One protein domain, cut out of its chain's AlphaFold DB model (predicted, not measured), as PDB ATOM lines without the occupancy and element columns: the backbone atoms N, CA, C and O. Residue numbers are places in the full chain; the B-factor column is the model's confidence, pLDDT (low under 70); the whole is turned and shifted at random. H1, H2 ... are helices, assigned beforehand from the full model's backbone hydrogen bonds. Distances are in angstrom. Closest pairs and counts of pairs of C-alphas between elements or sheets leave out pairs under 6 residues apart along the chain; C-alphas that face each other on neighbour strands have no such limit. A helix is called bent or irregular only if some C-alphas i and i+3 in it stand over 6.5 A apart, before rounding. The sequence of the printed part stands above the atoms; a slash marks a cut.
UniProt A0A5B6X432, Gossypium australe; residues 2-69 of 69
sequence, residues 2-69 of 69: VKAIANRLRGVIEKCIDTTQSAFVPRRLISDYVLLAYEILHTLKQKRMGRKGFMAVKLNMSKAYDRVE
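What this domain is: This is residues 2 to 69 of the 69 residues of a protein of Gossypium australe (UniProt A0A5B6X432). Two separate helices follow one another along the long axis, H1 toward one end and H2 toward the other, with a looping link, residues 17 to 29, between them. After H2 the chain turns round near residues 50 to 51 and a long tail folds back past H2, ending at residue 69 well short of the far end of H1. The printed part has 68 residues, with two named helices, H1 then H2, and no named strand; the class is all helix, though under half of the residues, 32 of 68, are in named elements. It is only just extended, close to loose, with a radius of gyration of the C-alphas of 16.8 A, and its elongated outline spans 53 by 27 by 19 A.

Where its parts are: H2, the longest helix, is residues 30 to 46, 24.7 A from C-alpha 30 at (15.266, 45.808, 36.565) to C-alpha 46 at (39.848, 44.153, 37.910). H1 is residues 2 to 16, 19.5 A from first to last C-alpha, beginning with C-alpha 2 at (-3.698, 38.558, 22.286). H1 is irregular: C-alphas 8 and 11 are 7.2 A apart. Residues 47 to 69 form no named element; C-alpha 51 is at (47.777, 37.880, 28.821) and C-alpha 69 at (10.290, 39.019, 9.951).

How they stand to each other: H2 and H1 are apart, with no C-alpha of the one within 8 A of the other. The link from H1 to H2 is long, 13 residues. In H2 every O i to N i+4 pair is within hydrogen-bond range; in H1, 8 of 11 are. Residues 2 to 12, which belong to H1, stand free, and so do residues 46 to 52 and 57 to 69.

The domain as a whole: The C-alphas of Ala 4 and Gly 50 are the two farthest apart, 53.2 A. The printed part has no cut, and it ends at the chain's last residue, Glu 69. The mean pLDDT of the printed part is 90.2, and residue 69 alone is under 70.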
ATOM      1  N   VAL A   2      -5.172  38.608  22.087       92.25
ATOM      2  CA  VAL A   2      -3.698  38.558  22.286       92.25
ATOM      3  C   VAL A   2      -3.268  37.940  23.622       92.25
ATOM      4  O   VAL A   2      -2.424  37.051  23.651       92.25
ATOM      5  N   LYS A   3      -3.904  38.331  24.733       91.88
ATOM      6  CA  LYS A   3      -3.609  37.774  26.066       91.88
ATOM      7  C   LYS A   3      -3.831  36.257  26.144       91.88
ATOM      8  O   LYS A   3      -3.073  35.564  26.811       91.88
ATOM      9  N   ALA A   4      -4.840  35.730  25.448       95.50
ATOM     10  CA  ALA A   4      -5.105  34.292  25.416       95.50
ATOM     11  C   ALA A   4      -4.012  33.540  24.638       95.50
ATOM     12  O   ALA A   4      -3.548  32.499  25.093       95.50
ATOM     13  N   ILE A   5      -3.554  34.099  23.514       94.12
ATOM     14  CA  ILE A   5      -2.444  33.544  22.725       94.12
ATOM     15  C   ILE A   5      -1.140  33.585  23.534       94.12
ATOM     16  O   ILE A   5      -0.488  32.557  23.684       94.12
ATOM     17  N   ALA A   6      -0.810  34.726  24.145       92.56
ATOM     18  CA  ALA A   6       0.366  34.867  25.006       92.56
ATOM     19  C   ALA A   6       0.360  33.853  26.164       92.56
ATOM     20  O   ALA A   6       1.371  33.218  26.453       92.56
ATOM     21  N   ASN A   7      -0.801  33.638  26.789       93.31
ATOM     22  CA  ASN A   7      -0.945  32.655  27.857       93.31
ATOM     23  C   ASN A   7      -0.704  31.215  27.376       93.31
ATOM     24  O   ASN A   7      -0.126  30.437  28.132       93.31
ATOM     25  N   ARG A   8      -1.116  30.865  26.148       94.38
ATOM     26  CA  ARG A   8      -0.863  29.542  25.546       94.38
ATOM     27  C   ARG A   8       0.612  29.336  25.196       94.38
ATOM     28  O   ARG A   8       1.117  28.232  25.360       94.38
ATOM     29  N   LEU A   9       1.298  30.387  24.744       93.81
ATOM     30  CA  LEU A   9       2.715  30.332  24.363       93.81
ATOM     31  C   LEU A   9       3.677  30.375  25.557       93.81
ATOM     32  O   LEU A   9       4.847  30.031  25.398       93.81
ATOM     33  N   ARG A  10       3.202  30.759  26.748       90.81
ATOM     34  CA  ARG A  10       4.035  30.956  27.943       90.81
ATOM     35  C   ARG A  10       4.985  29.788  28.222       90.81
ATOM     36  O   ARG A  10       6.177  30.016  28.355       90.81
ATOM     37  N   GLY A  11       4.485  28.552  28.224       89.69
ATOM     38  CA  GLY A  11       5.304  27.370  28.532       89.69
ATOM     39  C   GLY A  11       6.361  27.026  27.474       89.69
ATOM     40  O   GLY A  11       7.303  26.295  27.769       89.69
ATOM     41  N   VAL A  12       6.222  27.535  26.244       93.50
ATOM     42  CA  VAL A  12       7.256  27.421  25.202       93.50
ATOM     43  C   VAL A  12       8.274  28.543  25.367       93.50
ATOM     44  O   VAL A  12       9.468  28.275  25.420       93.50
ATOM     45  N   ILE A  13       7.800  29.781  25.531       91.75
ATOM     46  CA  ILE A  13       8.651  30.962  25.727       91.75
ATOM     47  C   ILE A  13       9.548  30.795  26.963       91.75
ATOM     48  O   ILE A  13      10.730  31.108  26.895       91.75
ATOM     49  N   GLU A  14       9.034  30.231  28.059       90.38
ATOM     50  CA  GLU A  14       9.818  29.931  29.267       90.38
ATOM     51  C   GLU A  14      11.020  29.011  29.000       90.38
ATOM     52  O   GLU A  14      12.035  29.139  29.675       90.38
ATOM     53  N   LYS A  15      10.946  28.128  27.994       92.56
ATOM     54  CA  LYS A  15      12.063  27.255  27.586       92.56
ATOM     55  C   LYS A  15      13.067  27.954  26.664       92.56
ATOM     56  O   LYS A  15      14.172  27.450  26.492       92.56
ATOM     57  N   CYS A  16      12.683  29.073  26.054       92.56
ATOM     58  CA  CYS A  16      13.525  29.859  25.147       92.56
ATOM     59  C   CYS A  16      14.230  31.034  25.848       92.56
ATOM     60  O   CYS A  16      15.154  31.611  25.282       92.56
ATOM     61  N   ILE A  17      13.782  31.414  27.048       91.94
ATOM     62  CA  ILE A  17      14.358  32.510  27.834       91.94
ATOM     63  C   ILE A  17      15.616  32.023  28.556       91.94
ATOM     64  O   ILE A  17      15.558  31.114  29.383       91.94
ATOM     65  N   ASP A  18      16.742  32.693  28.314       91.00
ATOM     66  CA  ASP A  18      17.976  32.437  29.053       91.00
ATOM     67  C   ASP A  18      17.894  32.951  30.502       91.00
ATOM     68  O   ASP A  18      17.173  33.904  30.826       91.00
ATOM     69  N   THR A  19      18.664  32.341  31.403       87.75
ATOM     70  CA  THR A  19      18.759  32.768  32.810       87.75
ATOM     71  C   THR A  19      19.203  34.225  32.979       87.75
ATOM     72  O   THR A  19      18.750  34.893  33.906       87.75
ATOM     73  N   THR A  20      20.007  34.744  32.052       86.69
ATOM     74  CA  THR A  20      20.531  36.116  32.064       86.69
ATOM     75  C   THR A  20      19.552  37.158  31.509       86.69
ATOM     76  O   THR A  20      19.749  38.357  31.711       86.69
ATOM     77  N   GLN A  21      18.465  36.744  30.844       88.75
ATOM     78  CA  GLN A  21      17.490  37.673  30.269       88.75
ATOM     79  C   GLN A  21      16.576  38.268  31.350       88.75
ATOM     80  O   GLN A  21      15.614  37.652  31.793       88.75
ATOM     81  N   SER A  22      16.828  39.498  31.773       87.06
ATOM     82  CA  SER A  22      16.045  40.150  32.834       87.06
ATOM     83  C   SER A  22      14.718  40.756  32.358       87.06
ATOM     84  O   SER A  22      13.733  40.760  33.094       87.06
ATOM     85  N   ALA A  23      14.675  41.285  31.135       87.88
ATOM     86  CA  ALA A  23      13.536  42.051  30.641       87.88
ATOM     87  C   ALA A  23      12.360  41.156  30.221       87.88
ATOM     88  O   ALA A  23      12.545  40.109  29.600       87.88
ATOM     89  N   PHE A  24      11.140  41.621  30.511       87.88
ATOM     90  CA  PHE A  24       9.873  40.973  30.140       87.88
ATOM     91  C   PHE A  24       9.672  39.556  30.708       87.88
ATOM     92  O   PHE A  24       8.803  38.821  30.240       87.88
ATOM     93  N   VAL A  25      10.425  39.187  31.750       89.50
ATOM     94  CA  VAL A  25      10.271  37.914  32.463       89.50
ATOM     95  C   VAL A  25       9.591  38.168  33.811       89.50
ATOM     96  O   VAL A  25      10.066  39.001  34.588       89.50
ATOM     97  N   PRO A  26       8.490  37.468  34.138       88.00
ATOM     98  CA  PRO A  26       7.867  37.582  35.451       88.00
ATOM     99  C   PRO A  26       8.869  37.299  36.575       88.00
ATOM    100  O   PRO A  26       9.674  36.377  36.472       88.00
ATOM    101  N   ARG A  27       8.775  38.054  37.675       88.62
ATOM    102  CA  ARG A  27       9.634  37.918  38.869       88.62
ATOM    103  C   ARG A  27      11.124  38.246  38.660       88.62
ATOM    104  O   ARG A  27      11.896  37.999  39.577       88.62
ATOM    105  N   ARG A  28      11.525  38.819  37.519       90.50
ATOM    106  CA  ARG A  28      12.853  39.432  37.336       90.50
ATOM    107  C   ARG A  28      12.710  40.947  37.388       90.50
ATOM    108  O   ARG A  28      11.864  41.516  36.695       90.50
ATOM    109  N   LEU A  29      13.485  41.594  38.249       91.31
ATOM    110  CA  LEU A  29      13.429  43.038  38.445       91.31
ATOM    111  C   LEU A  29      14.510  43.728  37.617       91.31
ATOM    112  O   LEU A  29      15.573  43.178  37.341       91.31
ATOM    113  N   ILE A  30      14.263  44.990  37.257       90.88
ATOM    114  CA  ILE A  30      15.266  45.808  36.565       90.88
ATOM    115  C   ILE A  30      16.543  45.975  37.405       90.88
ATOM    116  O   ILE A  30      17.639  46.055  36.855       90.88
ATOM    117  N   SER A  31      16.414  45.964  38.734       93.44
ATOM    118  CA  SER A  31      17.540  46.022  39.667       93.44
ATOM    119  C   SER A  31      18.494  44.833  39.517       93.44
ATOM    120  O   SER A  31      19.704  45.028  39.618       93.44
ATOM    121  N   ASP A  32      17.985  43.638  39.192       89.56
ATOM    122  CA  ASP A  32      18.808  42.438  38.979       89.56
ATOM    123  C   ASP A  32      19.749  42.632  37.778       89.56
ATOM    124  O   ASP A  32      20.926  42.280  37.818       89.56
ATOM    125  N   TYR A  33      19.253  43.276  36.715       90.12
ATOM    126  CA  TYR A  33      20.058  43.628  35.544       90.12
ATOM    127  C   TYR A  33      21.131  44.672  35.856       90.12
ATOM    128  O   TYR A  33      22.259  44.564  35.373       90.12
ATOM    129  N   VAL A  34      20.791  45.687  36.656       92.50
ATOM    130  CA  VAL A  34      21.751  46.719  37.076       92.50
ATOM    131  C   VAL A  34      22.883  46.095  37.890       92.50
ATOM    132  O   VAL A  34      24.046  46.425  37.654       92.50
ATOM    133  N   LEU A  35      22.561  45.163  38.792       92.88
ATOM    134  CA  LEU A  35      23.554  44.428  39.570       92.88
ATOM    135  C   LEU A  35      24.462  43.582  38.667       92.88
ATOM    136  O   LEU A  35      25.681  43.721  38.738       92.88
ATOM    137  N   LEU A  36      23.886  42.798  37.751       91.75
ATOM    138  CA  LEU A  36      24.654  41.988  36.799       91.75
ATOM    139  C   LEU A  36      25.593  42.850  35.935       91.75
ATOM    140  O   LEU A  36      26.769  42.531  35.755       91.75
ATOM    141  N   ALA A  37      25.104  43.980  35.418       92.94
ATOM    142  CA  ALA A  37      25.924  44.914  34.651       92.94
ATOM    143  C   ALA A  37      27.071  45.498  35.493       92.94
ATOM    144  O   ALA A  37      28.187  45.672  34.990       92.94
ATOM    145  N   TYR A  38      26.815  45.782  36.773       94.38
ATOM    146  CA  TYR A  38      27.833  46.248  37.707       94.38
ATOM    147  C   TYR A  38      28.912  45.188  37.945       94.38
ATOM    148  O   TYR A  38      30.096  45.516  37.880       94.38
ATOM    149  N   GLU A  39      28.539  43.923  38.144       93.69
ATOM    150  CA  GLU A  39      29.476  42.804  38.313       93.69
ATOM    151  C   GLU A  39      30.355  42.586  37.076       93.69
ATOM    152  O   GLU A  39      31.576  42.428  37.197       93.69
ATOM    153  N   ILE A  40      29.763  42.650  35.878       92.88
ATOM    154  CA  ILE A  40      30.501  42.573  34.611       92.88
ATOM    155  C   ILE A  40      31.511  43.720  34.534       92.88
ATOM    156  O   ILE A  40      32.706  43.490  34.333       92.88
ATOM    157  N   LEU A  41      31.069  44.963  34.746       93.75
ATOM    158  CA  LEU A  41      31.949  46.130  34.679       93.75
ATOM    159  C   LEU A  41      33.047  46.088  35.747       93.75
ATOM    160  O   LEU A  41      34.191  46.454  35.474       93.75
ATOM    161  N   HIS A  42      32.716  45.644  36.959       94.12
ATOM    162  CA  HIS A  42      33.676  45.470  38.039       94.12
ATOM    163  C   HIS A  42      34.743  44.443  37.652       94.12
ATOM    164  O   HIS A  42      35.935  44.734  37.733       94.12
ATOM    165  N   THR A  43      34.332  43.286  37.137       92.69
ATOM    166  CA  THR A  43      35.245  42.234  36.672       92.69
ATOM    167  C   THR A  43      36.188  42.752  35.586       92.69
ATOM    168  O   THR A  43      37.398  42.537  35.662       92.69
ATOM    169  N   LEU A  44      35.665  43.510  34.620       93.06
ATOM    170  CA  LEU A  44      36.474  44.143  33.573       93.06
ATOM    171  C   LEU A  44      37.484  45.147  34.145       93.06
ATOM    172  O   LEU A  44      38.628  45.196  33.696       93.06
ATOM    173  N   LYS A  45      37.099  45.927  35.165       90.44
ATOM    174  CA  LYS A  45      38.016  46.850  35.857       90.44
ATOM    175  C   LYS A  45      39.133  46.114  36.601       90.44
ATOM    176  O   LYS A  45      40.255  46.611  36.605       90.44
ATOM    177  N   GLN A  46      38.848  44.953  37.191       90.69
ATOM    178  CA  GLN A  46      39.848  44.153  37.910       90.69
ATOM    179  C   GLN A  46      40.787  43.385  36.968       90.69
ATOM    180  O   GLN A  46      41.946  43.144  37.294       90.69
ATOM    181  N   LYS A  47      40.321  43.015  35.770       89.00
ATOM    182  CA  LYS A  47      41.093  42.250  34.775       89.00
ATOM    183  C   LYS A  47      41.802  43.146  33.749       89.00
ATOM    184  O   LYS A  47      41.877  42.805  32.573       89.00
ATOM    185  N   ARG A  48      42.341  44.288  34.194       83.31
ATOM    186  CA  ARG A  48      43.076  45.242  33.334       83.31
ATOM    187  C   ARG A  48      44.477  44.778  32.930       83.31
ATOM    188  O   ARG A  48      45.007  45.276  31.945       83.31
ATOM    189  N   MET A  49      45.079  43.861  33.687       81.62
ATOM    190  CA  MET A  49      46.430  43.346  33.445       81.62
ATOM    191  C   MET A  49      46.400  41.825  33.270       81.62
ATOM    192  O   MET A  49      45.636  41.130  33.941       81.62
ATOM    193  N   GLY A  50      47.243  41.302  32.378       82.00
ATOM    194  CA  GLY A  50      47.358  39.871  32.089       82.00
ATOM    195  C   GLY A  50      47.411  39.575  30.590       82.00
ATOM    196  O   GLY A  50      47.234  40.457  29.759       82.00
ATOM    197  N   ARG A  51      47.656  38.309  30.230       83.69
ATOM    198  CA  ARG A  51      47.777  37.880  28.821       83.69
ATOM    199  C   ARG A  51      46.441  37.826  28.063       83.69
ATOM    200  O   ARG A  51      46.453  37.729  26.843       83.69
ATOM    201  N   LYS A  52      45.301  37.852  28.766       84.88
ATOM    202  CA  LYS A  52      43.950  37.839  28.178       84.88
ATOM    203  C   LYS A  52      43.240  39.156  28.487       84.88
ATOM    204  O   LYS A  52      43.043  39.470  29.658       84.88
ATOM    205  N   GLY A  53      42.855  39.890  27.445       85.38
ATOM    206  CA  GLY A  53      42.006  41.077  27.548       85.38
ATOM    207  C   GLY A  53      40.522  40.713  27.508       85.38
ATOM    208  O   GLY A  53      40.138  39.719  26.894       85.38
ATOM    209  N   PHE A  54      39.691  41.527  28.153       89.25
ATOM    210  CA  PHE A  54      38.237  41.383  28.151       89.25
ATOM    211  C   PHE A  54      37.584  42.676  27.649       89.25
ATOM    212  O   PHE A  54      38.097  43.767  27.896       89.25
ATOM    213  N   MET A  55      36.441  42.562  26.968       90.19
ATOM    214  CA  MET A  55      35.695  43.692  26.408       90.19
ATOM    215  C   MET A  55      34.199  43.522  26.674       90.19
ATOM    216  O   MET A  55      33.657  42.433  26.494       90.19
ATOM    217  N   ALA A  56      33.530  44.608  27.063       91.19
ATOM    218  CA  ALA A  56      32.073  44.676  27.049       91.19
ATOM    219  C   ALA A  56      31.591  45.140  25.674       91.19
ATOM    220  O   ALA A  56      32.056  46.161  25.166       91.19
ATOM    221  N   VAL A  57      30.616  44.434  25.109       92.19
ATOM    222  CA  VAL A  57      29.934  44.838  23.877       92.19
ATOM    223  C   VAL A  57      28.481  45.133  24.212       92.19
ATOM    224  O   VAL A  57      27.762  44.263  24.698       92.19
ATOM    225  N   LYS A  58      28.042  46.369  23.955       91.25
ATOM    226  CA  LYS A  58      26.641  46.768  24.106       91.25
ATOM    227  C   LYS A  58      25.961  46.716  22.744       91.25
ATOM    228  O   LYS A  58      26.253  47.536  21.879       91.25
ATOM    229  N   LEU A  59      25.039  45.775  22.576       92.81
ATOM    230  CA  LEU A  59      24.216  45.648  21.374       92.81
ATOM    231  C   LEU A  59      22.839  46.274  21.621       92.81
ATOM    232  O   LEU A  59      22.253  46.092  22.686       92.81
ATOM    233  N   ASN A  60      22.327  47.021  20.644       91.31
ATOM    234  CA  ASN A  60      20.983  47.593  20.671       91.31
ATOM    235  C   ASN A  60      20.345  47.471  19.285       91.31
ATOM    236  O   ASN A  60      20.979  47.794  18.283       91.31
ATOM    237  N   MET A  61      19.084  47.048  19.229       93.06
ATOM    238  CA  MET A  61      18.341  46.904  17.978       93.06
ATOM    239  C   MET A  61      17.418  48.107  17.774       93.06
ATOM    240  O   MET A  61      16.513  48.353  18.568       93.06
ATOM    241  N   SER A  62      17.645  48.870  16.702       94.81
ATOM    242  CA  SER A  62      16.733  49.950  16.311       94.81
ATOM    243  C   SER A  62      15.418  49.361  15.808       94.81
ATOM    244  O   SER A  62      15.451  48.421  15.017       94.81
ATOM    245  N   LYS A  63      14.281  49.917  16.250       92.19
ATOM    246  CA  LYS A  63      12.932  49.476  15.851       92.19
ATOM    247  C   LYS A  63      12.746  47.953  15.961       92.19
ATOM    248  O   LYS A  63      12.294  47.309  15.025       92.19
ATOM    249  N   ALA A  64      13.132  47.375  17.101       92.00
ATOM    250  CA  ALA A  64      13.179  45.923  17.287       92.00
ATOM    251  C   ALA A  64      11.854  45.208  16.957       92.00
ATOM    252  O   ALA A  64      11.894  44.119  16.405       92.00
ATOM    253  N   TYR A  65      10.703  45.829  17.240       90.38
ATOM    254  CA  TYR A  65       9.387  45.264  16.917       90.38
ATOM    255  C   TYR A  65       9.046  45.304  15.421       90.38
ATOM    256  O   TYR A  65       8.328  44.428  14.955       90.38
ATOM    257  N   ASP A  66       9.584  46.270  14.671       94.38
ATOM    258  CA  ASP A  66       9.329  46.419  13.229       94.38
ATOM    259  C   ASP A  66      10.235  45.500  12.392       94.38
ATOM    260  O   ASP A  66       9.997  45.308  11.205       94.38
ATOM    261  N   ARG A  67      11.316  44.981  12.991       88.50
ATOM    262  CA  ARG A  67      12.344  44.154  12.333       88.50
ATOM    263  C   ARG A  67      12.174  42.654  12.575       88.50
ATOM    264  O   ARG A  67      13.078  41.888  12.258       88.50
ATOM    265  N   VAL A  68      11.064  42.250  13.190       82.38
ATOM    266  CA  VAL A  68      10.693  40.839  13.302       82.38
ATOM    267  C   VAL A  68      10.061  40.439  11.970       82.38
ATOM    268  O   VAL A  68       8.938  40.854  11.692       82.38
ATOM    269  N   GLU A  69      10.808  39.702  11.149       62.56
ATOM    270  CA  GLU A  69      10.290  39.019   9.951       62.56
ATOM    271  C   GLU A  69       9.601  37.697  10.315       62.56
ATOM    272  O   GLU A  69      10.083  37.008  11.250       62.56
TER     273      GLU A  69